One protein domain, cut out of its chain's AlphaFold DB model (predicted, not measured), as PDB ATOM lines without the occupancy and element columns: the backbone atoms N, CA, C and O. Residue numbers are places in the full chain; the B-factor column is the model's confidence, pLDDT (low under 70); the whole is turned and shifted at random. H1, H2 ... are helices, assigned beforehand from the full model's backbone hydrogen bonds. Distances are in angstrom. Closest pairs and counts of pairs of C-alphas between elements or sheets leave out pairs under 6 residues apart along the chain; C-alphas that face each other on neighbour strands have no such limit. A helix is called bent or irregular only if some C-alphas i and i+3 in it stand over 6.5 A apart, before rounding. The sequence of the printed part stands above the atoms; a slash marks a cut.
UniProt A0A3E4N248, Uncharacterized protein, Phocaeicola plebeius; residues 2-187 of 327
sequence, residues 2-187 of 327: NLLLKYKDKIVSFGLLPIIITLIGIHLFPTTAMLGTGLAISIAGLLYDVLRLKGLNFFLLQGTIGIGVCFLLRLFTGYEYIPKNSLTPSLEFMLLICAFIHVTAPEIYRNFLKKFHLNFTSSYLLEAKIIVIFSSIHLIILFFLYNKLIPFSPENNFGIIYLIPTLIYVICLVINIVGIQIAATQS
ATOM      1  N   ASN A   2     138.614 171.718 166.551       49.78
ATOM      2  CA  ASN A   2     139.125 170.327 166.610       49.78
ATOM      3  C   ASN A   2     138.160 169.229 166.110       49.78
ATOM      4  O   ASN A   2     138.603 168.241 165.534       49.78
ATOM      5  N   LEU A   3     136.845 169.397 166.277       49.53
ATOM      6  CA  LEU A   3     135.832 168.432 165.810       49.53
ATOM      7  C   LEU A   3     135.620 168.456 164.286       49.53
ATOM      8  O   LEU A   3     135.427 167.408 163.675       49.53
ATOM      9  N   LEU A   4     135.717 169.637 163.671       50.16
ATOM     10  CA  LEU A   4     135.548 169.837 162.226       50.16
ATOM     11  C   LEU A   4     136.709 169.191 161.452       50.16
ATOM     12  O   LEU A   4     136.493 168.483 160.475       50.16
ATOM     13  N   LEU A   5     137.935 169.324 161.974       55.31
ATOM     14  CA  LEU A   5     139.113 168.608 161.473       55.31
ATOM     15  C   LEU A   5     139.033 167.090 161.712       55.31
ATOM     16  O   LEU A   5     139.482 166.324 160.859       55.31
ATOM     17  N   LYS A   6     138.441 166.645 162.833       53.19
ATOM     18  CA  LYS A   6     138.286 165.216 163.170       53.19
ATOM     19  C   LYS A   6     137.340 164.479 162.213       53.19
ATOM     20  O   LYS A   6     137.566 163.303 161.935       53.19
ATOM     21  N   TYR A   7     136.318 165.161 161.693       58.44
ATOM     22  CA  TYR A   7     135.319 164.578 160.789       58.44
ATOM     23  C   TYR A   7     135.370 165.117 159.359       58.44
ATOM     24  O   TYR A   7     134.463 164.827 158.587       58.44
ATOM     25  N   LYS A   8     136.427 165.841 158.972       59.91
ATOM     26  CA  LYS A   8     136.548 166.413 157.621       59.91
ATOM     27  C   LYS A   8     136.370 165.369 156.511       59.91
ATOM     28  O   LYS A   8     135.694 165.634 155.531       59.91
ATOM     29  N   ASP A   9     136.880 164.154 156.730       59.91
ATOM     30  CA  ASP A   9     136.795 163.039 155.776       59.91
ATOM     31  C   ASP A   9     135.368 162.446 155.688       59.91
ATOM     32  O   ASP A   9     135.090 161.620 154.822       59.91
ATOM     33  N   LYS A  10     134.469 162.838 156.603       63.03
ATOM     34  CA  LYS A  10     133.050 162.459 156.623       63.03
ATOM     35  C   LYS A  10     132.130 163.578 156.134       63.03
ATOM     36  O   LYS A  10     130.992 163.271 155.805       63.03
ATOM     37  N   ILE A  11     132.584 164.836 156.103       68.69
ATOM     38  CA  ILE A  11     131.782 165.990 155.663       68.69
ATOM     39  C   ILE A  11     131.785 166.027 154.140       68.69
ATOM     40  O   ILE A  11     132.650 166.594 153.476       68.69
ATOM     41  N   VAL A  12     130.785 165.352 153.604       73.94
ATOM     42  CA  VAL A  12     130.603 165.091 152.186       73.94
ATOM     43  C   VAL A  12     130.317 166.380 151.403       73.94
ATOM     44  O   VAL A  12     130.800 166.550 150.281       73.94
ATOM     45  N   SER A  13     129.616 167.334 152.018       76.88
ATOM     46  CA  SER A  13     129.230 168.599 151.383       76.88
ATOM     47  C   SER A  13     130.378 169.594 151.195       76.88
ATOM     48  O   SER A  13     130.174 170.616 150.546       76.88
ATOM     49  N   PHE A  14     131.600 169.317 151.675       83.62
ATOM     50  CA  PHE A  14     132.754 170.186 151.391       83.62
ATOM     51  C   PHE A  14     133.042 170.342 149.894       83.62
ATOM     52  O   PHE A  14     133.580 171.370 149.484       83.62
ATOM     53  N   GLY A  15     132.628 169.376 149.070       85.81
ATOM     54  CA  GLY A  15     132.708 169.490 147.615       85.81
ATOM     55  C   GLY A  15     131.875 170.633 147.020       85.81
ATOM     56  O   GLY A  15     132.141 171.037 145.896       85.81
ATOM     57  N   LEU A  16     130.913 171.193 147.766       90.38
ATOM     58  CA  LEU A  16     130.134 172.365 147.347       90.38
ATOM     59  C   LEU A  16     130.894 173.687 147.532       90.38
ATOM     60  O   LEU A  16     130.481 174.705 146.982       90.38
ATOM     61  N   LEU A  17     131.994 173.705 148.294       91.81
ATOM     62  CA  LEU A  17     132.694 174.940 148.655       91.81
ATOM     63  C   LEU A  17     133.174 175.742 147.431       91.81
ATOM     64  O   LEU A  17     132.934 176.948 147.407       91.81
ATOM     65  N   PRO A  18     133.765 175.131 146.382       92.56
ATOM     66  CA  PRO A  18     134.146 175.882 145.188       92.56
ATOM     67  C   PRO A  18     132.951 176.491 144.449       92.56
ATOM     68  O   PRO A  18     133.056 177.616 143.971       92.56
ATOM     69  N   ILE A  19     131.802 175.805 144.403       92.19
ATOM     70  CA  ILE A  19     130.561 176.352 143.828       92.19
ATOM     71  C   ILE A  19     130.096 177.558 144.639       92.19
ATOM     72  O   ILE A  19     129.853 178.611 144.062       92.19
ATOM     73  N   ILE A  20     130.015 177.429 145.966       93.06
ATOM     74  CA  ILE A  20     129.571 178.512 146.857       93.06
ATOM     75  C   ILE A  20     130.484 179.733 146.702       93.06
ATOM     76  O   ILE A  20     129.995 180.844 146.520       93.06
ATOM     77  N   ILE A  21     131.806 179.525 146.707       92.44
ATOM     78  CA  ILE A  21     132.788 180.592 146.478       92.44
ATOM     79  C   ILE A  21     132.560 181.240 145.113       92.44
ATOM     80  O   ILE A  21     132.522 182.462 145.033       92.44
ATOM     81  N   THR A  22     132.375 180.441 144.058       92.44
ATOM     82  CA  THR A  22     132.145 180.934 142.690       92.44
ATOM     83  C   THR A  22     130.882 181.781 142.607       92.44
ATOM     84  O   THR A  22     130.937 182.886 142.077       92.44
ATOM     85  N   LEU A  23     129.769 181.304 143.171       91.44
ATOM     86  CA  LEU A  23     128.493 182.018 143.179       91.44
ATOM     87  C   LEU A  23     128.595 183.358 143.910       91.44
ATOM     88  O   LEU A  23     128.213 184.375 143.344       91.44
ATOM     89  N   ILE A  24     129.201 183.377 145.102       91.00
ATOM     90  CA  ILE A  24     129.422 184.613 145.865       91.00
ATOM     91  C   ILE A  24     130.362 185.561 145.107       91.00
ATOM     92  O   ILE A  24     130.101 186.758 144.993       91.00
ATOM     93  N   GLY A  25     131.466 185.038 144.575       88.06
ATOM     94  CA  GLY A  25     132.489 185.839 143.908       88.06
ATOM     95  C   GLY A  25     132.023 186.454 142.592       88.06
ATOM     96  O   GLY A  25     132.497 187.528 142.235       88.06
ATOM     97  N   ILE A  26     131.059 185.840 141.895       88.56
ATOM     98  CA  ILE A  26     130.458 186.393 140.671       88.56
ATOM     99  C   ILE A  26     129.794 187.758 140.936       88.56
ATOM    100  O   ILE A  26     129.646 188.552 140.007       88.56
ATOM    101  N   HIS A  27     129.425 188.064 142.183       81.56
ATOM    102  CA  HIS A  27     128.876 189.373 142.558       81.56
ATOM    103  C   HIS A  27     129.939 190.456 142.717       81.56
ATOM    104  O   HIS A  27     129.646 191.633 142.527       81.56
ATOM    105  N   LEU A  28     131.153 190.067 143.096       84.38
ATOM    106  CA  LEU A  28     132.224 190.995 143.453       84.38
ATOM    107  C   LEU A  28     133.248 191.158 142.326       84.38
ATOM    108  O   LEU A  28     133.937 192.172 142.257       84.38
ATOM    109  N   PHE A  29     133.350 190.167 141.442       88.19
ATOM    110  CA  PHE A  29     134.402 190.065 140.439       88.19
ATOM    111  C   PHE A  29     133.842 189.776 139.038       88.19
ATOM    112  O   PHE A  29     132.726 189.272 138.893       88.19
ATOM    113  N   PRO A  30     134.623 190.040 137.972       87.25
ATOM    114  CA  PRO A  30     134.212 189.733 136.607       87.25
ATOM    115  C   PRO A  30     133.830 188.257 136.430       87.25
ATOM    116  O   PRO A  30     134.624 187.361 136.716       87.25
ATOM    117  N   THR A  31     132.628 188.014 135.895       85.75
ATOM    118  CA  THR A  31     132.029 186.669 135.746       85.75
ATOM    119  C   THR A  31     132.987 185.617 135.178       85.75
ATOM    120  O   THR A  31     133.178 184.571 135.792       85.75
ATOM    121  N   THR A  32     133.635 185.892 134.044       87.31
ATOM    122  CA  THR A  32     134.556 184.945 133.389       87.31
ATOM    123  C   THR A  32     135.793 184.647 134.239       87.31
ATOM    124  O   THR A  32     136.208 183.494 134.332       87.31
ATOM    125  N   ALA A  33     136.359 185.660 134.902       90.19
ATOM    126  CA  ALA A  33     137.514 185.486 135.783       90.19
ATOM    127  C   ALA A  33     137.153 184.667 137.030       90.19
ATOM    128  O   ALA A  33     137.925 183.803 137.453       90.19
ATOM    129  N   MET A  34     135.957 184.888 137.585       93.06
ATOM    130  CA  MET A  34     135.486 184.126 138.737       93.06
ATOM    131  C   MET A  34     135.172 182.674 138.374       93.06
ATOM    132  O   MET A  34     135.551 181.773 139.116       93.06
ATOM    133  N   LEU A  35     134.551 182.426 137.217       92.00
ATOM    134  CA  LEU A  35     134.346 181.071 136.700       92.00
ATOM    135  C   LEU A  35     135.681 180.346 136.483       92.00
ATOM    136  O   LEU A  35     135.818 179.197 136.893       92.00
ATOM    137  N   GLY A  36     136.681 181.022 135.908       92.56
ATOM    138  CA  GLY A  36     138.023 180.459 135.730       92.56
ATOM    139  C   GLY A  36     138.705 180.130 137.062       92.56
ATOM    140  O   GLY A  36     139.227 179.031 137.241       92.56
ATOM    141  N   THR A  37     138.636 181.045 138.032       93.31
ATOM    142  CA  THR A  37     139.168 180.833 139.390       93.31
ATOM    143  C   THR A  37     138.457 179.678 140.099       93.31
ATOM    144  O   THR A  37     139.104 178.784 140.644       93.31
ATOM    145  N   GLY A  38     137.125 179.652 140.049       93.25
ATOM    146  CA  GLY A  38     136.296 178.585 140.603       93.25
ATOM    147  C   GLY A  38     136.603 177.222 139.987       93.25
ATOM    148  O   GLY A  38     136.727 176.225 140.704       93.25
ATOM    149  N   LEU A  39     136.806 177.181 138.668       95.31
ATOM    150  CA  LEU A  39     137.202 175.978 137.942       95.31
ATOM    151  C   LEU A  39     138.585 175.491 138.385       95.31
ATOM    152  O   LEU A  39     138.743 174.309 138.683       95.31
ATOM    153  N   ALA A  40     139.564 176.393 138.492       94.81
ATOM    154  CA  ALA A  40     140.914 176.056 138.937       94.81
ATOM    155  C   ALA A  40     140.920 175.465 140.359       94.81
ATOM    156  O   ALA A  40     141.529 174.419 140.588       94.81
ATOM    157  N   ILE A  41     140.186 176.082 141.295       94.31
ATOM    158  CA  ILE A  41     140.027 175.573 142.667       94.31
ATOM    159  C   ILE A  41     139.381 174.180 142.652       94.31
ATOM    160  O   ILE A  41     139.846 173.271 143.342       94.31
ATOM    161  N   SER A  42     138.329 173.993 141.849       94.25
ATOM    162  CA  SER A  42     137.600 172.723 141.778       94.25
ATOM    163  C   SER A  42     138.457 171.595 141.190       94.25
ATOM    164  O   SER A  42     138.500 170.501 141.753       94.25
ATOM    165  N   ILE A  43     139.217 171.872 140.123       94.75
ATOM    166  CA  ILE A  43     140.162 170.920 139.517       94.75
ATOM    167  C   ILE A  43     141.268 170.547 140.507       94.75
ATOM    168  O   ILE A  43     141.569 169.364 140.664       94.75
ATOM    169  N   ALA A  44     141.853 171.523 141.207       93.00
ATOM    170  CA  ALA A  44     142.873 171.256 142.218       93.00
ATOM    171  C   ALA A  44     142.335 170.352 143.342       93.00
ATOM    172  O   ALA A  44     143.004 169.397 143.744       93.00
ATOM    173  N   GLY A  45     141.104 170.607 143.799       89.69
ATOM    174  CA  GLY A  45     140.414 169.761 144.771       89.69
ATOM    175  C   GLY A  45     140.179 168.336 144.258       89.69
ATOM    176  O   GLY A  45     140.493 167.375 144.957       89.69
ATOM    177  N   LEU A  46     139.692 168.183 143.021       90.12
ATOM    178  CA  LEU A  46     139.481 166.867 142.407       90.12
ATOM    179  C   LEU A  46     140.782 166.076 142.269       90.12
ATOM    180  O   LEU A  46     140.823 164.893 142.602       90.12
ATOM    181  N   LEU A  47     141.850 166.724 141.798       89.94
ATOM    182  CA  LEU A  47     143.164 166.096 141.670       89.94
ATOM    183  C   LEU A  47     143.678 165.627 143.031       89.94
ATOM    184  O   LEU A  47     144.215 164.525 143.139       89.94
ATOM    185  N   TYR A  48     143.483 166.428 144.079       87.69
ATOM    186  CA  TYR A  48     143.840 166.035 145.435       87.69
ATOM    187  C   TYR A  48     143.050 164.800 145.901       87.69
ATOM    188  O   TYR A  48     143.657 163.829 146.367       87.69
ATOM    189  N   ASP A  49     141.727 164.785 145.727       82.62
ATOM    190  CA  ASP A  49     140.866 163.662 146.124       82.62
ATOM    191  C   ASP A  49     141.239 162.361 145.397       82.62
ATOM    192  O   ASP A  49     141.389 161.305 146.026       82.62
ATOM    193  N   VAL A  50     141.470 162.436 144.085       85.31
ATOM    194  CA  VAL A  50     141.812 161.272 143.261       85.31
ATOM    195  C   VAL A  50     143.223 160.769 143.574       85.31
ATOM    196  O   VAL A  50     143.405 159.584 143.857       85.31
ATOM    197  N   LEU A  51     144.231 161.649 143.570       83.06
ATOM    198  CA  LEU A  51     145.637 161.242 143.681       83.06
ATOM    199  C   LEU A  51     146.050 160.894 145.114       83.06
ATOM    200  O   LEU A  51     146.825 159.958 145.324       83.06
ATOM    201  N   ARG A  52     145.569 161.640 146.118       80.44
ATOM    202  CA  ARG A  52     145.977 161.447 147.521       80.44
ATOM    203  C   ARG A  52     145.009 160.577 148.304       80.44
ATOM    204  O   ARG A  52     145.466 159.750 149.095       80.44
ATOM    205  N   LEU A  53     143.703 160.760 148.116       76.06
ATOM    206  CA  LEU A  53     142.685 160.056 148.903       76.06
ATOM    207  C   LEU A  53     142.133 158.807 148.196       76.06
ATOM    208  O   LEU A  53     141.461 157.994 148.842       76.06
ATOM    209  N   LYS A  54     142.447 158.617 146.903       80.19
ATOM    210  CA  LYS A  54     141.852 157.578 146.043       80.19
ATOM    211  C   LYS A  54     140.324 157.586 146.133       80.19
ATOM    212  O   LYS A  54     139.691 156.533 146.183       80.19
ATOM    213  N   GLY A  55     139.744 158.771 146.261       81.94
ATOM    214  CA  GLY A  55     138.313 158.995 146.381       81.94
ATOM    215  C   GLY A  55     137.848 159.990 145.333       81.94
ATOM    216  O   GLY A  55     138.640 160.512 144.552       81.94
ATOM    217  N   LEU A  56     136.549 160.242 145.321       83.94
ATOM    218  CA  LEU A  56     135.962 161.290 144.505       83.94
ATOM    219  C   LEU A  56     134.784 161.873 145.267       83.94
ATOM    220  O   LEU A  56     133.907 161.131 145.728       83.94
ATOM    221  N   ASN A  57     134.785 163.189 145.420       88.12
ATOM    222  CA  ASN A  57     133.644 163.892 145.962       88.12
ATOM    223  C   ASN A  57     132.633 164.176 144.845       88.12
ATOM    224  O   ASN A  57     132.948 164.872 143.881       88.12
ATOM    225  N   PHE A  58     131.419 163.633 144.970       89.12
ATOM    226  CA  PHE A  58     130.366 163.784 143.962       89.12
ATOM    227  C   PHE A  58     130.001 165.255 143.725       89.12
ATOM    228  O   PHE A  58     129.937 165.685 142.577       89.12
ATOM    229  N   PHE A  59     129.833 166.045 144.792       90.25
ATOM    230  CA  PHE A  59     129.498 167.466 144.675       90.25
ATOM    231  C   PHE A  59     130.627 168.281 144.058       90.25
ATOM    232  O   PHE A  59     130.367 169.179 143.262       90.25
ATOM    233  N   LEU A  60     131.876 167.927 144.369       91.69
ATOM    234  CA  LEU A  60     133.041 168.566 143.765       91.69
ATOM    235  C   LEU A  60     133.142 168.251 142.269       91.69
ATOM    236  O   LEU A  60     133.388 169.145 141.464       91.69
ATOM    237  N   LEU A  61     132.917 166.991 141.886       91.75
ATOM    238  CA  LEU A  61     132.913 166.555 140.489       91.75
ATOM    239  C   LEU A  61     131.825 167.280 139.703       91.75
ATOM    240  O   LEU A  61     132.099 167.901 138.679       91.75
ATOM    241  N   GLN A  62     130.601 167.223 140.212       91.69
ATOM    242  CA  GLN A  62     129.451 167.870 139.610       91.69
ATOM    243  C   GLN A  62     129.661 169.389 139.491       91.69
ATOM    244  O   GLN A  62     129.402 169.962 138.435       91.69
ATOM    245  N   GLY A  63     130.164 170.037 140.545       92.44
ATOM    246  CA  GLY A  63     130.490 171.461 140.532       92.44
ATOM    247  C   GLY A  63     131.551 171.825 139.512       92.44
ATOM    248  O   GLY A  63     131.391 172.801 138.787       92.44
ATOM    249  N   THR A  64     132.587 170.998 139.388       94.56
ATOM    250  CA  THR A  64     133.626 171.181 138.369       94.56
ATOM    251  C   THR A  64     133.039 171.101 136.965       94.56
ATOM    252  O   THR A  64     133.356 171.944 136.131       94.56
ATOM    253  N   ILE A  65     132.163 170.125 136.705       93.31
ATOM    254  CA  ILE A  65     131.493 169.981 135.407       93.31
ATOM    255  C   ILE A  65     130.613 171.204 135.130       93.31
ATOM    256  O   ILE A  65     130.747 171.811 134.072       93.31
ATOM    257  N   GLY A  66     129.769 171.613 136.083       93.06
ATOM    258  CA  GLY A  66     128.889 172.775 135.924       93.06
ATOM    259  C   GLY A  66     129.660 174.072 135.661       93.06
ATOM    260  O   GLY A  66     129.407 174.752 134.668       93.06
ATOM    261  N   ILE A  67     130.650 174.387 136.507       94.19
ATOM    262  CA  ILE A  67     131.488 175.585 136.348       94.19
ATOM    263  C   ILE A  67     132.272 175.508 135.035       94.19
ATOM    264  O   ILE A  67     132.348 176.501 134.318       94.19
ATOM    265  N   GLY A  68     132.825 174.340 134.701       93.88
ATOM    266  CA  GLY A  68     133.595 174.117 133.479       93.88
ATOM    267  C   GLY A  68     132.773 174.358 132.219       93.88
ATOM    268  O   GLY A  68     133.212 175.096 131.343       93.88
ATOM    269  N   VAL A  69     131.557 173.813 132.148       92.75
ATOM    270  CA  VAL A  69     130.653 174.039 131.011       92.75
ATOM    271  C   VAL A  69     130.287 175.520 130.899       92.75
ATOM    272  O   VAL A  69     130.418 176.096 129.820       92.75
ATOM    273  N   CYS A  70     129.905 176.169 132.003       91.81
ATOM    274  CA  CYS A  70     129.592 177.598 131.991       91.81
ATOM    275  C   CYS A  70     130.798 178.460 131.590       91.81
ATOM    276  O   CYS A  70     130.637 179.415 130.833       91.81
ATOM    277  N   PHE A  71     132.000 178.128 132.068       93.38
ATOM    278  CA  PHE A  71     133.234 178.825 131.719       93.38
ATOM    279  C   PHE A  71     133.556 178.693 130.230       93.38
ATOM    280  O   PHE A  71     133.792 179.704 129.579       93.38
ATOM    281  N   LEU A  72     133.524 177.471 129.684       92.62
ATOM    282  CA  LEU A  72     133.833 177.216 128.276       92.62
ATOM    283  C   LEU A  72     132.828 177.903 127.350       92.62
ATOM    284  O   LEU A  72     133.243 178.594 126.424       92.62
ATOM    285  N   LEU A  73     131.524 177.785 127.628       90.94
ATOM    286  CA  LEU A  73     130.497 178.494 126.857       90.94
ATOM    287  C   LEU A  73     130.753 180.004 126.891       90.94
ATOM    288  O   LEU A  73     130.858 180.644 125.852       90.94
ATOM    289  N   ARG A  74     130.969 180.574 128.081       89.69
ATOM    290  CA  ARG A  74     131.231 182.010 128.226       89.69
ATOM    291  C   ARG A  74     132.511 182.462 127.517       89.69
ATOM    292  O   ARG A  74     132.554 183.583 127.017       89.69
ATOM    293  N   LEU A  75     133.542 181.619 127.495       89.81
ATOM    294  CA  LEU A  75     134.827 181.905 126.862       89.81
ATOM    295  C   LEU A  75     134.719 181.915 125.331       89.81
ATOM    296  O   LEU A  75     135.285 182.802 124.701       89.81
ATOM    297  N   PHE A  76     133.994 180.958 124.746       90.75
ATOM    298  CA  PHE A  76     133.912 180.802 123.289       90.75
ATOM    299  C   PHE A  76     132.781 181.598 122.638       90.75
ATOM    300  O   PHE A  76     132.954 182.095 121.531       90.75
ATOM    301  N   THR A  77     131.634 181.734 123.305       88.94
ATOM    302  CA  THR A  77     130.419 182.325 122.712       88.94
ATOM    303  C   THR A  77     130.034 183.654 123.357       88.94
ATOM    304  O   THR A  77     128.980 184.220 123.070       88.94
ATOM    305  N   GLY A  78     130.826 184.143 124.315       86.56
ATOM    306  CA  GLY A  78     130.477 185.329 125.089       86.56
ATOM    307  C   GLY A  78     129.115 185.176 125.779       86.56
ATOM    308  O   GLY A  78     128.875 184.219 126.513       86.56
ATOM    309  N   TYR A  79     128.213 186.131 125.551       86.06
ATOM    310  CA  TYR A  79     126.908 186.215 126.221       86.06
ATOM    311  C   TYR A  79     125.752 185.546 125.464       86.06
ATOM    312  O   TYR A  79     124.610 185.668 125.899       86.06
ATOM    313  N   GLU A  80     126.029 184.868 124.351       84.50
ATOM    314  CA  GLU A  80     124.995 184.322 123.465       84.50
ATOM    315  C   GLU A  80     124.181 183.203 124.134       84.50
ATOM    316  O   GLU A  80     122.969 183.324 124.282       84.50
ATOM    317  N   TYR A  81     124.850 182.152 124.625       82.94
ATOM    318  CA  TYR A  81     124.180 181.027 125.296       82.94
ATOM    319  C   TYR A  81     123.944 181.244 126.789       82.94
ATOM    320  O   TYR A  81     123.035 180.654 127.366       82.94
ATOM    321  N   ILE A  82     124.764 182.078 127.430       84.44
ATOM    322  CA  ILE A  82     124.589 182.461 128.832       84.44
ATOM    323  C   ILE A  82     124.466 183.983 128.858       84.44
ATOM    324  O   ILE A  82     125.486 184.672 128.922       84.44
ATOM    325  N   PRO A  83     123.245 184.536 128.806       82.31
ATOM    326  CA  PRO A  83     123.014 185.972 128.925       82.31
ATOM    327  C   PRO A  83     123.490 186.566 130.257       82.31
ATOM    328  O   PRO A  83     123.777 185.863 131.237       82.31
ATOM    329  N   LYS A  84     123.539 187.900 130.335       76.56
ATOM    330  CA  LYS A  84     123.726 188.601 131.617       76.56
ATOM    331  C   LYS A  84     122.628 188.165 132.599       76.56
ATOM    332  O   LYS A  84     121.490 187.955 132.201       76.56
ATOM    333  N   ASN A  85     122.986 187.995 133.868       79.06
ATOM    334  CA  ASN A  85     122.095 187.556 134.952       79.06
ATOM    335  C   ASN A  85     121.502 186.137 134.848       79.06
ATOM    336  O   ASN A  85     120.753 185.735 135.727       79.06
ATOM    337  N   SER A  86     121.874 185.345 133.840       85.38
ATOM    338  CA  SER A  86     121.415 183.949 133.706       85.38
ATOM    339  C   SER A  86     122.417 182.915 134.229       85.38
ATOM    340  O   SER A  86     122.098 181.730 134.317       85.38
ATOM    341  N   LEU A  87     123.635 183.346 134.576       88.50
ATOM    342  CA  LEU A  87     124.738 182.449 134.926       88.50
ATOM    343  C   LEU A  87     124.420 181.597 136.160       88.50
ATOM    344  O   LEU A  87     124.610 180.386 136.125       88.50
ATOM    345  N   THR A  88     123.921 182.217 137.230       90.12
ATOM    346  CA  THR A  88     123.598 181.513 138.475       90.12
ATOM    347  C   THR A  88     122.448 180.515 138.297       90.12
ATOM    348  O   THR A  88     122.661 179.350 138.630       90.12
ATOM    349  N   PRO A  89     121.302 180.879 137.682       90.19
ATOM    350  CA  PRO A  89     120.259 179.908 137.335       90.19
ATOM    351  C   PRO A  89     120.740 178.787 136.406       90.19
ATOM    352  O   PRO A  89     120.345 177.637 136.571       90.19
ATOM    353  N   SER A  90     121.626 179.092 135.449       91.00
ATOM    354  CA  SER A  90     122.198 178.079 134.549       91.00
ATOM    355  C   SER A  90     123.054 177.072 135.315       91.00
ATOM    356  O   SER A  90     122.937 175.865 135.104       91.00
ATOM    357  N   LEU A  91     123.897 177.559 136.231       91.62
ATOM    358  CA  LEU A  91     124.705 176.702 137.092       91.62
ATOM    359  C   LEU A  91     123.807 175.866 138.012       91.62
ATOM    360  O   LEU A  91     123.993 174.657 138.102       91.62
ATOM    361  N   GLU A  92     122.803 176.481 138.639       94.00
ATOM    362  CA  GLU A  92     121.836 175.788 139.492       94.00
ATOM    363  C   GLU A  92     121.108 174.669 138.742       94.00
ATOM    364  O   GLU A  92     121.022 173.549 139.242       94.00
ATOM    365  N   PHE A  93     120.656 174.935 137.517       93.19
ATOM    366  CA  PHE A  93     119.996 173.949 136.667       93.19
ATOM    367  C   PHE A  93     120.913 172.771 136.312       93.19
ATOM    368  O   PHE A  93     120.512 171.613 136.435       93.19
ATOM    369  N   MET A  94     122.170 173.037 135.945       92.19
ATOM    370  CA  MET A  94     123.154 171.976 135.693       92.19
ATOM    371  C   MET A  94     123.389 171.117 136.941       92.19
ATOM    372  O   MET A  94     123.443 169.887 136.867       92.19
ATOM    373  N   LEU A  95     123.491 171.758 138.109       92.25
ATOM    374  CA  LEU A  95     123.655 171.057 139.378       92.25
ATOM    375  C   LEU A  95     122.403 170.243 139.743       92.25
ATOM    376  O   LEU A  95     122.521 169.124 140.246       92.25
ATOM    377  N   LEU A  96     121.212 170.759 139.452       95.00
ATOM    378  CA  LEU A  96     119.958 170.039 139.638       95.00
ATOM    379  C   LEU A  96     119.920 168.764 138.788       95.00
ATOM    380  O   LEU A  96     119.627 167.701 139.329       95.00
ATOM    381  N   ILE A  97     120.264 168.836 137.497       93.62
ATOM    382  CA  ILE A  97     120.267 167.666 136.600       93.62
ATOM    383  C   ILE A  97     121.179 166.566 137.148       93.62
ATOM    384  O   ILE A  97     120.766 165.415 137.287       93.62
ATOM    385  N   CYS A  98     122.420 166.906 137.490       91.50
ATOM    386  CA  CYS A  98     123.369 165.923 138.000       91.50
ATOM    387  C   CYS A  98     122.932 165.336 139.352       91.50
ATOM    388  O   CYS A  98     123.014 164.119 139.544       91.50
ATOM    389  N   ALA A  99     122.420 166.168 140.266       92.56
ATOM    390  CA  ALA A  99     121.907 165.706 141.552       92.56
ATOM    391  C   ALA A  99     120.682 164.795 141.368       92.56
ATOM    392  O   ALA A  99     120.579 163.761 142.027       92.56
ATOM    393  N   PHE A 100     119.796 165.119 140.424       94.25
ATOM    394  CA  PHE A 100     118.633 164.309 140.078       94.25
ATOM    395  C   PHE A 100     119.037 162.939 139.525       94.25
ATOM    396  O   PHE A 100     118.521 161.918 139.981       94.25
ATOM    397  N   ILE A 101     120.012 162.887 138.609       91.50
ATOM    398  CA  ILE A 101     120.565 161.621 138.101       91.50
ATOM    399  C   ILE A 101     121.137 160.790 139.254       91.50
ATOM    400  O   ILE A 101     120.902 159.586 139.313       91.50
ATOM    401  N   HIS A 102     121.848 161.413 140.197       90.44
ATOM    402  CA  HIS A 102     122.403 160.703 141.350       90.44
ATOM    403  C   HIS A 102     121.332 160.141 142.292       90.44
ATOM    404  O   HIS A 102     121.494 159.036 142.807       90.44
ATOM    405  N   VAL A 103     120.238 160.877 142.508       91.94
ATOM    406  CA  VAL A 103     119.115 160.424 143.343       91.94
ATOM    407  C   VAL A 103     118.353 159.278 142.674       91.94
ATOM    408  O   VAL A 103     118.028 158.301 143.346       91.94
ATOM    409  N   THR A 104     118.091 159.376 141.368       91.81
ATOM    410  CA  THR A 104     117.292 158.394 140.615       91.81
ATOM    411  C   THR A 104     118.093 157.143 140.252       91.81
ATOM    412  O   THR A 104     117.586 156.028 140.328       91.81
ATOM    413  N   ALA A 105     119.360 157.315 139.876       89.75
ATOM    414  CA  ALA A 105     120.235 156.253 139.393       89.75
ATOM    415  C   ALA A 105     121.617 156.299 140.085       89.75
ATOM    416  O   ALA A 105     122.646 156.511 139.432       89.75
ATOM    417  N   PRO A 106     121.686 156.044 141.408       85.50
ATOM    418  CA  PRO A 106     122.942 156.086 142.168       85.50
ATOM    419  C   PRO A 106     123.981 155.066 141.673       85.50
ATOM    420  O   PRO A 106     125.186 155.248 141.879       85.50
ATOM    421  N   GLU A 107     123.537 154.008 140.983       86.38
ATOM    422  CA  GLU A 107     124.405 152.994 140.380       86.38
ATOM    423  C   GLU A 107     125.316 153.555 139.284       86.38
ATOM    424  O   GLU A 107     126.431 153.068 139.123       86.38
ATOM    425  N   ILE A 108     124.910 154.617 138.580       85.56
ATOM    426  CA  ILE A 108     125.751 155.267 137.560       85.56
ATOM    427  C   ILE A 108     127.028 155.801 138.211       85.56
ATOM    428  O   ILE A 108     128.139 155.514 137.760       85.56
ATOM    429  N   TYR A 109     126.878 156.515 139.328       84.88
ATOM    430  CA  TYR A 109     128.010 157.034 140.088       84.88
ATOM    431  C   TYR A 109     128.850 155.904 140.701       84.88
ATOM    432  O   TYR A 109     130.079 155.932 140.637       84.88
ATOM    433  N   ARG A 110     128.208 154.861 141.244       83.38
ATOM    434  CA  ARG A 110     128.911 153.682 141.783       83.38
ATOM    435  C   ARG A 110     129.741 152.972 140.718       83.38
ATOM    436  O   ARG A 110     130.895 152.632 140.974       83.38
ATOM    437  N   ASN A 111     129.178 152.763 139.533       86.38
ATOM    438  CA  ASN A 111     129.854 152.118 138.413       86.38
ATOM    439  C   ASN A 111     131.012 152.970 137.898       86.38
ATOM    440  O   ASN A 111     132.081 152.427 137.621       86.38
ATOM    441  N   PHE A 112     130.842 154.295 137.854       85.06
ATOM    442  CA  PHE A 112     131.929 155.223 137.554       85.06
ATOM    443  C   PHE A 112     133.091 155.052 138.543       85.06
ATOM    444  O   PHE A 112     134.216 154.790 138.131       85.06
ATOM    445  N   LEU A 113     132.825 155.090 139.853       84.50
ATOM    446  CA  LEU A 113     133.871 154.904 140.866       84.50
ATOM    447  C   LEU A 113     134.561 153.539 140.769       84.50
ATOM    448  O   LEU A 113     135.786 153.468 140.863       84.50
ATOM    449  N   LYS A 114     133.794 152.465 140.536       84.62
ATOM    450  CA  LYS A 114     134.337 151.112 140.337       84.62
ATOM    451  C   LYS A 114     135.271 151.052 139.128       84.62
ATOM    452  O   LYS A 114     136.356 150.494 139.249       84.62
ATOM    453  N   LYS A 115     134.884 151.662 138.000       88.56
ATOM    454  CA  LYS A 115     135.682 151.702 136.763       88.56
ATOM    455  C   LYS A 115     137.049 152.362 136.969       88.56
ATOM    456  O   LYS A 115     138.019 151.942 136.353       88.56
ATOM    457  N   PHE A 116     137.132 153.354 137.854       82.94
ATOM    458  CA  PHE A 116     138.377 154.058 138.176       82.94
ATOM    459  C   PHE A 116     139.075 153.547 139.449       82.94
ATOM    460  O   PHE A 116     140.030 154.168 139.909       82.94
ATOM    461  N   HIS A 117     138.628 152.423 140.025       80.56
ATOM    462  CA  HIS A 117     139.165 151.854 141.270       80.56
ATOM    463  C   HIS A 117     139.202 152.850 142.449       80.56
ATOM    464  O   HIS A 117     140.134 152.850 143.260       80.56
ATOM    465  N   LEU A 118     138.177 153.702 142.551       80.44
ATOM    466  CA  LEU A 118     138.048 154.724 143.588       80.44
ATOM    467  C   LEU A 118     137.222 154.218 144.781       80.44
ATOM    468  O   LEU A 118     136.326 153.383 144.657       80.44
ATOM    469  N   ASN A 119     137.527 154.738 145.968       71.31
ATOM    470  CA  ASN A 119     136.904 154.343 147.227       71.31
ATOM    471  C   ASN A 119     135.446 154.826 147.338       71.31
ATOM    472  O   ASN A 119     135.163 156.015 147.209       71.31
ATOM    473  N   PHE A 120     134.534 153.916 147.701       60.16
ATOM    474  CA  PHE A 120     133.125 154.209 147.997       60.16
ATOM    475  C   PHE A 120     132.901 154.325 149.513       60.16
ATOM    476  O   PHE A 120     132.463 153.377 150.160       60.16
ATOM    477  N   THR A 121     133.299 155.441 150.125       58.09
ATOM    478  CA  THR A 121     133.223 155.599 151.596       58.09
ATOM    479  C   THR A 121     132.082 156.481 152.082       58.09
ATOM    480  O   THR A 121     131.784 156.449 153.273       58.09
ATOM    481  N   SER A 122     131.443 157.240 151.193       65.06
ATOM    482  CA  SER A 122     130.487 158.284 151.569       65.06
ATOM    483  C   SER A 122     129.197 158.162 150.765       65.06
ATOM    484  O   SER A 122     129.233 157.933 149.556       65.06
ATOM    485  N   SER A 123     128.062 158.318 151.446       72.62
ATOM    486  CA  SER A 123     126.752 158.483 150.814       72.62
ATOM    487  C   SER A 123     126.485 159.976 150.622       72.62
ATOM    488  O   SER A 123     126.728 160.744 151.545       72.62
ATOM    489  N   TYR A 124     126.007 160.362 149.438       80.19
ATOM    490  CA  TYR A 124     125.675 161.747 149.058       80.19
ATOM    491  C   TYR A 124     124.154 161.941 148.899       80.19
ATOM    492  O   TYR A 124     123.688 162.951 148.372       80.19
ATOM    493  N   LEU A 125     123.365 160.925 149.273       84.06
ATOM    494  CA  LEU A 125     121.963 160.812 148.872       84.06
ATOM    495  C   LEU A 125     121.062 161.847 149.556       84.06
ATOM    496  O   LEU A 125     120.135 162.347 148.924       84.06
ATOM    497  N   LEU A 126     121.301 162.154 150.832       85.56
ATOM    498  CA  LEU A 126     120.484 163.119 151.573       85.56
ATOM    499  C   LEU A 126     120.702 164.531 151.021       85.56
ATOM    500  O   LEU A 126     119.751 165.240 150.708       85.56
ATOM    501  N   GLU A 127     121.964 164.900 150.854       88.00
ATOM    502  CA  GLU A 127     122.410 166.189 150.345       88.00
ATOM    503  C   GLU A 127     121.921 166.407 148.909       88.00
ATOM    504  O   GLU A 127     121.401 167.472 148.577       88.00
ATOM    505  N   ALA A 128     122.013 165.373 148.065       90.94
ATOM    506  CA  ALA A 128     121.512 165.428 146.699       90.94
ATOM    507  C   ALA A 128     119.985 165.588 146.667       90.94
ATOM    508  O   ALA A 128     119.482 166.390 145.886       90.94
ATOM    509  N   LYS A 129     119.237 164.905 147.549       92.00
ATOM    510  CA  LYS A 129     117.778 165.088 147.674       92.00
ATOM    511  C   LYS A 129     117.405 166.510 148.088       92.00
ATOM    512  O   LYS A 129     116.484 167.073 147.508       92.00
ATOM    513  N   ILE A 130     118.122 167.092 149.052       91.50
ATOM    514  CA  ILE A 130     117.927 168.486 149.479       91.50
ATOM    515  C   ILE A 130     118.119 169.421 148.282       91.50
ATOM    516  O   ILE A 130     117.226 170.209 147.976       91.50
ATOM    517  N   ILE A 131     119.237 169.290 147.560       92.81
ATOM    518  CA  ILE A 131     119.518 170.104 146.369       92.81
ATOM    519  C   ILE A 131     118.415 169.934 145.322       92.81
ATOM    520  O   ILE A 131     117.926 170.936 144.808       92.81
ATOM    521  N   VAL A 132     117.988 168.699 145.038       96.06
ATOM    522  CA  VAL A 132     116.925 168.428 144.062       96.06
ATOM    523  C   VAL A 132     115.627 169.126 144.453       96.06
ATOM    524  O   VAL A 132     115.053 169.822 143.622       96.06
ATOM    525  N   ILE A 133     115.178 168.990 145.701       95.69
ATOM    526  CA  ILE A 133     113.911 169.573 146.162       95.69
ATOM    527  C   ILE A 133     113.966 171.102 146.097       95.69
ATOM    528  O   ILE A 133     113.131 171.718 145.437       95.69
ATOM    529  N   PHE A 134     114.957 171.715 146.749       96.31
ATOM    530  CA  PHE A 134     115.015 173.172 146.856       96.31
ATOM    531  C   PHE A 134     115.301 173.846 145.511       96.31
ATOM    532  O   PHE A 134     114.625 174.818 145.179       96.31
ATOM    533  N   SER A 135     116.230 173.308 144.709       95.75
ATOM    534  CA  SER A 135     116.554 173.898 143.399       95.75
ATOM    535  C   SER A 135     115.408 173.711 142.402       95.75
ATOM    536  O   SER A 135     115.148 174.599 141.597       95.75
ATOM    537  N   SER A 136     114.663 172.596 142.464       96.38
ATOM    538  CA  SER A 136     113.474 172.416 141.611       96.38
ATOM    539  C   SER A 136     112.396 173.442 141.940       96.38
ATOM    540  O   SER A 136     111.874 174.089 141.039       96.38
ATOM    541  N   ILE A 137     112.080 173.623 143.229       95.88
ATOM    542  CA  ILE A 137     111.097 174.620 143.671       95.88
ATOM    543  C   ILE A 137     111.531 176.016 143.220       95.88
ATOM    544  O   ILE A 137     110.734 176.744 142.629       95.88
ATOM    545  N   HIS A 138     112.795 176.371 143.459       95.12
ATOM    546  CA  HIS A 138     113.324 177.677 143.097       95.12
ATOM    547  C   HIS A 138     113.257 177.934 141.585       95.12
ATOM    548  O   HIS A 138     112.685 178.941 141.170       95.12
ATOM    549  N   LEU A 139     113.752 177.012 140.755       93.62
ATOM    550  CA  LEU A 139     113.751 177.172 139.299       93.62
ATOM    551  C   LEU A 139     112.337 177.183 138.701       93.62
ATOM    552  O   LEU A 139     112.087 177.936 137.760       93.62
ATOM    553  N   ILE A 140     111.394 176.410 139.254       92.62
ATOM    554  CA  ILE A 140     109.982 176.456 138.842       92.62
ATOM    555  C   ILE A 140     109.383 177.832 139.152       92.62
ATOM    556  O   ILE A 140     108.750 178.436 138.285       92.62
ATOM    557  N   ILE A 141     109.597 178.347 140.367       90.06
ATOM    558  CA  ILE A 141     109.134 179.686 140.752       90.06
ATOM    559  C   ILE A 141     109.757 180.733 139.827       90.06
ATOM    560  O   ILE A 141     109.027 181.534 139.246       90.06
ATOM    561  N   LEU A 142     111.076 180.692 139.625       88.94
ATOM    562  CA  LEU A 142     111.790 181.619 138.750       88.94
ATOM    563  C   LEU A 142     111.232 181.592 137.319       88.94
ATOM    564  O   LEU A 142     111.001 182.651 136.742       88.94
ATOM    565  N   PHE A 143     110.944 180.408 136.771       87.88
ATOM    566  CA  PHE A 143     110.337 180.253 135.447       87.88
ATOM    567  C   PHE A 143     108.961 180.930 135.351       87.88
ATOM    568  O   PHE A 143     108.705 181.690 134.416       87.88
ATOM    569  N   PHE A 144     108.078 180.713 136.331       86.00
ATOM    570  CA  PHE A 144     106.768 181.373 136.355       86.00
ATOM    571  C   PHE A 144     106.877 182.888 136.511       86.00
ATOM    572  O   PHE A 144     106.123 183.625 135.874       86.00
ATOM    573  N   LEU A 145     107.811 183.352 137.338       82.69
ATOM    574  CA  LEU A 145     108.052 184.771 137.563       82.69
ATOM    575  C   LEU A 145     108.558 185.471 136.299       82.69
ATOM    576  O   LEU A 145     108.082 186.560 135.981       82.69
ATOM    577  N   TYR A 146     109.450 184.822 135.548       78.38
ATOM    578  CA  TYR A 146     109.961 185.347 134.282       78.38
ATOM    579  C   TYR A 146     108.870 185.409 133.201       78.38
ATOM    580  O   TYR A 146     108.798 186.377 132.447       78.38
ATOM    581  N   ASN A 147     107.976 184.415 133.160       78.38
ATOM    582  CA  ASN A 147     106.899 184.348 132.168       78.38
ATOM    583  C   ASN A 147     105.714 185.280 132.465       78.38
ATOM    584  O   ASN A 147     105.036 185.711 131.537       78.38
ATOM    585  N   LYS A 148     105.430 185.592 133.738       72.94
ATOM    586  CA  LYS A 148     104.280 186.432 134.121       72.94
ATOM    587  C   LYS A 148     104.532 187.946 134.052       72.94
ATOM    588  O   LYS A 148     103.639 188.696 134.436       72.94
ATOM    589  N   LEU A 149     105.691 188.399 133.556       55.72
ATOM    590  CA  LEU A 149     106.016 189.825 133.349       55.72
ATOM    591  C   LEU A 149     105.768 190.709 134.589       55.72
ATOM    592  O   LEU A 149     105.417 191.878 134.454       55.72
ATOM    593  N   ILE A 150     105.942 190.179 135.807       59.84
ATOM    594  CA  ILE A 150     105.896 191.014 137.014       59.84
ATOM    595  C   ILE A 150     107.217 191.793 137.050       59.84
ATOM    596  O   ILE A 150     108.269 191.161 137.178       59.84
ATOM    597  N   PRO A 151     107.218 193.134 136.917       57.50
ATOM    598  CA  PRO A 151     108.451 193.897 137.014       57.50
ATOM    599  C   PRO A 151     108.951 193.810 138.456       57.50
ATOM    600  O   PRO A 151     108.385 194.405 139.372       57.50
ATOM    601  N   PHE A 152     110.001 193.024 138.672       63.69
ATOM    602  CA  PHE A 152     110.666 192.969 139.965       63.69
ATOM    603  C   PHE A 152     111.462 194.247 140.194       63.69
ATOM    604  O   PHE A 152     112.138 194.743 139.289       63.69
ATOM    605  N   SER A 153     111.438 194.746 141.432       71.81
ATOM    606  CA  SER A 153     112.438 195.718 141.858       71.81
ATOM    607  C   SER A 153     113.843 195.116 141.666       71.81
ATOM    608  O   SER A 153     114.013 193.895 141.785       71.81
ATOM    609  N   PRO A 154     114.869 195.938 141.381       72.06
ATOM    610  CA  PRO A 154     116.239 195.453 141.197       72.06
ATOM    611  C   PRO A 154     116.740 194.598 142.371       72.06
ATOM    612  O   PRO A 154     117.430 193.603 142.162       72.06
ATOM    613  N   GLU A 155     116.333 194.948 143.593       74.62
ATOM    614  CA  GLU A 155     116.670 194.237 144.830       74.62
ATOM    615  C   GLU A 155     116.015 192.852 144.909       74.62
ATOM    616  O   GLU A 155     116.686 191.862 145.205       74.62
ATOM    617  N   ASN A 156     114.726 192.747 144.568       77.75
ATOM    618  CA  ASN A 156     114.026 191.462 144.563       77.75
ATOM    619  C   ASN A 156     114.554 190.548 143.454       77.75
ATOM    620  O   ASN A 156     114.709 189.345 143.660       77.75
ATOM    621  N   ASN A 157     114.886 191.118 142.293       79.75
ATOM    622  CA  ASN A 157     115.490 190.374 141.194       79.75
ATOM    623  C   ASN A 157     116.874 189.829 141.582       79.75
ATOM    624  O   ASN A 157     117.199 188.676 141.302       79.75
ATOM    625  N   PHE A 158     117.669 190.637 142.291       82.25
ATOM    626  CA  PHE A 158     118.952 190.201 142.829       82.25
ATOM    627  C   PHE A 158     118.784 189.049 143.830       82.25
ATOM    628  O   PHE A 158     119.460 188.026 143.715       82.25
ATOM    629  N   GLY A 159     117.858 189.186 144.784       83.81
ATOM    630  CA  GLY A 159     117.594 188.159 145.789       83.81
ATOM    631  C   GLY A 159     117.209 186.816 145.167       83.81
ATOM    632  O   GLY A 159     117.779 185.781 145.515       83.81
ATOM    633  N   ILE A 160     116.293 186.830 144.201       86.44
ATOM    634  CA  ILE A 160     115.803 185.601 143.574       86.44
ATOM    635  C   ILE A 160     116.894 184.958 142.707       86.44
ATOM    636  O   ILE A 160     117.187 183.782 142.870       86.44
ATOM    637  N   ILE A 161     117.557 185.715 141.829       87.75
ATOM    638  CA  ILE A 161     118.525 185.139 140.880       87.75
ATOM    639  C   ILE A 161     119.803 184.642 141.571       87.75
ATOM    640  O   ILE A 161     120.405 183.665 141.124       87.75
ATOM    641  N   TYR A 162     120.249 185.319 142.629       87.50
ATOM    642  CA  TYR A 162     121.600 185.137 143.157       87.50
ATOM    643  C   TYR A 162     121.649 184.620 144.594       87.50
ATOM    644  O   TYR A 162     122.414 183.698 144.900       87.50
ATOM    645  N   LEU A 163     120.839 185.202 145.481       90.00
ATOM    646  CA  LEU A 163     120.881 184.873 146.903       90.00
ATOM    647  C   LEU A 163     120.267 183.497 147.167       90.00
ATOM    648  O   LEU A 163     120.896 182.682 147.841       90.00
ATOM    649  N   ILE A 164     119.082 183.211 146.612       91.88
ATOM    650  CA  ILE A 164     118.385 181.938 146.859       91.88
ATOM    651  C   ILE A 164     119.243 180.726 146.447       91.88
ATOM    652  O   ILE A 164     119.468 179.873 147.308       91.88
ATOM    653  N   PRO A 165     119.818 180.649 145.228       91.19
ATOM    654  CA  PRO A 165     120.655 179.510 144.836       91.19
ATOM    655  C   PRO A 165     121.856 179.315 145.762       91.19
ATOM    656  O   PRO A 165     122.158 178.200 146.187       91.19
ATOM    657  N   THR A 166     122.516 180.410 146.145       92.12
ATOM    658  CA  THR A 166     123.654 180.369 147.072       92.12
ATOM    659  C   THR A 166     123.237 179.820 148.439       92.12
ATOM    660  O   THR A 166     123.919 178.955 148.996       92.12
ATOM    661  N   LEU A 167     122.093 180.269 148.969       93.94
ATOM    662  CA  LEU A 167     121.560 179.801 150.249       93.94
ATOM    663  C   LEU A 167     121.215 178.312 150.225       93.94
ATOM    664  O   LEU A 167     121.497 177.631 151.208       93.94
ATOM    665  N   ILE A 168     120.683 177.780 149.121       93.56
ATOM    666  CA  ILE A 168     120.386 176.343 148.984       93.56
ATOM    667  C   ILE A 168     121.647 175.505 149.242       93.56
ATOM    668  O   ILE A 168     121.622 174.559 150.038       93.56
ATOM    669  N   TYR A 169     122.776 175.873 148.632       92.44
ATOM    670  CA  TYR A 169     124.036 175.143 148.811       92.44
ATOM    671  C   TYR A 169     124.645 175.339 150.203       92.44
ATOM    672  O   TYR A 169     125.173 174.384 150.779       92.44
ATOM    673  N   VAL A 170     124.537 176.541 150.780       92.69
ATOM    674  CA  VAL A 170     124.985 176.812 152.157       92.69
ATOM    675  C   VAL A 170     124.165 176.010 153.170       92.69
ATOM    676  O   VAL A 170     124.739 175.378 154.056       92.69
ATOM    677  N   ILE A 171     122.840 175.960 153.021       91.94
ATOM    678  CA  ILE A 171     121.950 175.163 153.874       91.94
ATOM    679  C   ILE A 171     122.297 173.678 153.756       91.94
ATOM    680  O   ILE A 171     122.419 172.998 154.774       91.94
ATOM    681  N   CYS A 172     122.537 173.176 152.542       91.19
ATOM    682  CA  CYS A 172     122.968 171.794 152.328       91.19
ATOM    683  C   CYS A 172     124.291 171.476 153.055       91.19
ATOM    684  O   CYS A 172     124.425 170.425 153.689       91.19
ATOM    685  N   LEU A 173     125.257 172.403 153.033       90.19
ATOM    686  CA  LEU A 173     126.507 172.277 153.784       90.19
ATOM    687  C   LEU A 173     126.264 172.245 155.301       90.19
ATOM    688  O   LEU A 173     126.798 171.373 155.986       90.19
ATOM    689  N   VAL A 174     125.443 173.159 155.823       89.50
ATOM    690  CA  VAL A 174     125.127 173.238 157.258       89.50
ATOM    691  C   VAL A 174     124.404 171.979 157.734       89.50
ATOM    692  O   VAL A 174     124.818 171.394 158.735       89.50
ATOM    693  N   ILE A 175     123.387 171.512 157.004       88.69
ATOM    694  CA  ILE A 175     122.644 170.289 157.341       88.69
ATOM    695  C   ILE A 175     123.578 169.077 157.357       88.69
ATOM    696  O   ILE A 175     123.501 168.277 158.286       88.69
ATOM    697  N   ASN A 176     124.495 168.946 156.393       88.00
ATOM    698  CA  ASN A 176     125.465 167.848 156.389       88.00
ATOM    699  C   ASN A 176     126.398 167.904 157.610       88.00
ATOM    700  O   ASN A 176     126.593 166.893 158.286       88.00
ATOM    701  N   ILE A 177     126.932 169.086 157.942       84.44
ATOM    702  CA  ILE A 177     127.808 169.266 159.110       84.44
ATOM    703  C   ILE A 177     127.064 168.917 160.405       84.44
ATOM    704  O   ILE A 177     127.578 168.142 161.214       84.44
ATOM    705  N   VAL A 178     125.860 169.459 160.593       84.50
ATOM    706  CA  VAL A 178     125.029 169.211 161.780       84.50
ATOM    707  C   VAL A 178     124.610 167.744 161.845       84.50
ATOM    708  O   VAL A 178     124.749 167.119 162.892       84.50
ATOM    709  N   GLY A 179     124.186 167.149 160.730       82.19
ATOM    710  CA  GLY A 179     123.797 165.742 160.651       82.19
ATOM    711  C   GLY A 179     124.932 164.797 161.044       82.19
ATOM    712  O   GLY A 179     124.718 163.864 161.814       82.19
ATOM    713  N   ILE A 180     126.164 165.070 160.606       76.94
ATOM    714  CA  ILE A 180     127.344 164.289 161.008       76.94
ATOM    715  C   ILE A 180     127.658 164.478 162.491       76.94
ATOM    716  O   ILE A 180     128.043 163.516 163.155       76.94
ATOM    717  N   GLN A 181     127.509 165.693 163.020       76.12
ATOM    718  CA  GLN A 181     127.713 165.955 164.444       76.12
ATOM    719  C   GLN A 181     126.689 165.209 165.297       76.12
ATOM    720  O   GLN A 181     127.089 164.532 166.239       76.12
ATOM    721  N   ILE A 182     125.407 165.263 164.928       77.31
ATOM    722  CA  ILE A 182     124.325 164.535 165.599       77.31
ATOM    723  C   ILE A 182     124.557 163.025 165.498       77.31
ATOM    724  O   ILE A 182     124.512 162.328 166.505       77.31
ATOM    725  N   ALA A 183     124.896 162.505 164.318       70.94
ATOM    726  CA  ALA A 183     125.215 161.088 164.158       70.94
ATOM    727  C   ALA A 183     126.421 160.673 165.020       70.94
ATOM    728  O   ALA A 183     126.449 159.568 165.559       70.94
ATOM    729  N   ALA A 184     127.411 161.555 165.185       67.69
ATOM    730  CA  ALA A 184     128.578 161.309 166.024       67.69
ATOM    731  C   ALA A 184     128.299 161.420 167.534       67.69
ATOM    732  O   ALA A 184     129.062 160.845 168.311       67.69
ATOM    733  N   THR A 185     127.265 162.156 167.958       66.25
ATOM    734  CA  THR A 185     126.851 162.252 169.369       66.25
ATOM    735  C   THR A 185     125.835 161.181 169.757       66.25
ATOM    736  O   THR A 185     125.888 160.700 170.883       66.25
ATOM    737  N   GLN A 186     124.943 160.793 168.841       61.81
ATOM    738  CA  GLN A 186     123.881 159.808 169.075       61.81
ATOM    739  C   GLN A 186     124.306 158.363 168.815       61.81
ATOM    740  O   GLN A 186     123.693 157.449 169.360       61.81
ATOM    741  N   SER A 187     125.346 158.124 168.007       55.41
ATOM    742  CA  SER A 187     125.917 156.779 167.922       55.41
ATOM    743  C   SER A 187     126.566 156.462 169.270       55.41
ATOM    744  O   SER A 187     127.491 157.192 169.648       55.41
TER     745      SER A 187
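This is residues 2 to 187 of the 327 residues of an uncharacterized protein of Phocaeicola plebeius (UniProt A0A3E4N248). Look first for the longest helix, the bent H8: its arm H8b lies along one side of an up-and-down bundle of six helices or arms, H2, H3, H4, H5, H7 and H8b, each running against the one before it. Short H6 lies crosswise near one end of H5, H1 sits far from the middle, and residues 146 to 151 stick out. The printed part has 186 residues with eight named helices, H1 to H8 in chain order, and no named strand; the class is all helix. It is compact, with a radius of gyration of the C-alphas of 17.1 A and spans of 51 by 38 by 34 A.

Find C-alpha 154 at (116.239, 195.453, 141.197), where H8, residues 154 to 186, begins. By its hydrogen bonds it was assigned as one helix, but it is bent, with C-alphas 161 and 164 6.8 A apart: H8a is 154 to 161, and H8b is 164 to 186, 31.8 A long, ending at C-alpha 186 at (123.881, 159.808, 169.075). H7 is 125 to 147, 32.6 A; H3 is 31 to 53, 31.5 A; H4 is 58 to 77, 28.2 A; H2 is 12 to 28, 27.4 A, only just irregular, with C-alphas 15 and 18 7.0 A apart; H5 is 87 to 104, 25.8 A. H6 is 106 to 115 and H1 is 2 to 6.

From H8b, look to H7: they touch at Glu 127 and Cys 172, closest C-alphas 6.0 A, opposite ways at a shallow tilt of 20 degrees. H8b also touches H2, closest C-alphas Ser 13 and Leu 173, 5.2 A. H5 touches H7, closest C-alphas Ala 99 and Ala 128, 5.2 A, at a steep tilt of 43 degrees. H3 and H4 form a hairpin, closest C-alphas Ser 42 and Thr 64, 5.5 A. H6 is near H5, and H1 touches no helix. Every O i to N i+4 pair is within hydrogen-bond range but in H2, 7 of 13.

The C-alphas of Glu 80 and Ser 187, the farthest apart, are 52.3 A apart. The printed part has no cut, and no link is long. Look for pLDDT under 70 at residues 2 to 11, 120 to 122, 149 to 152 and 184 to 187.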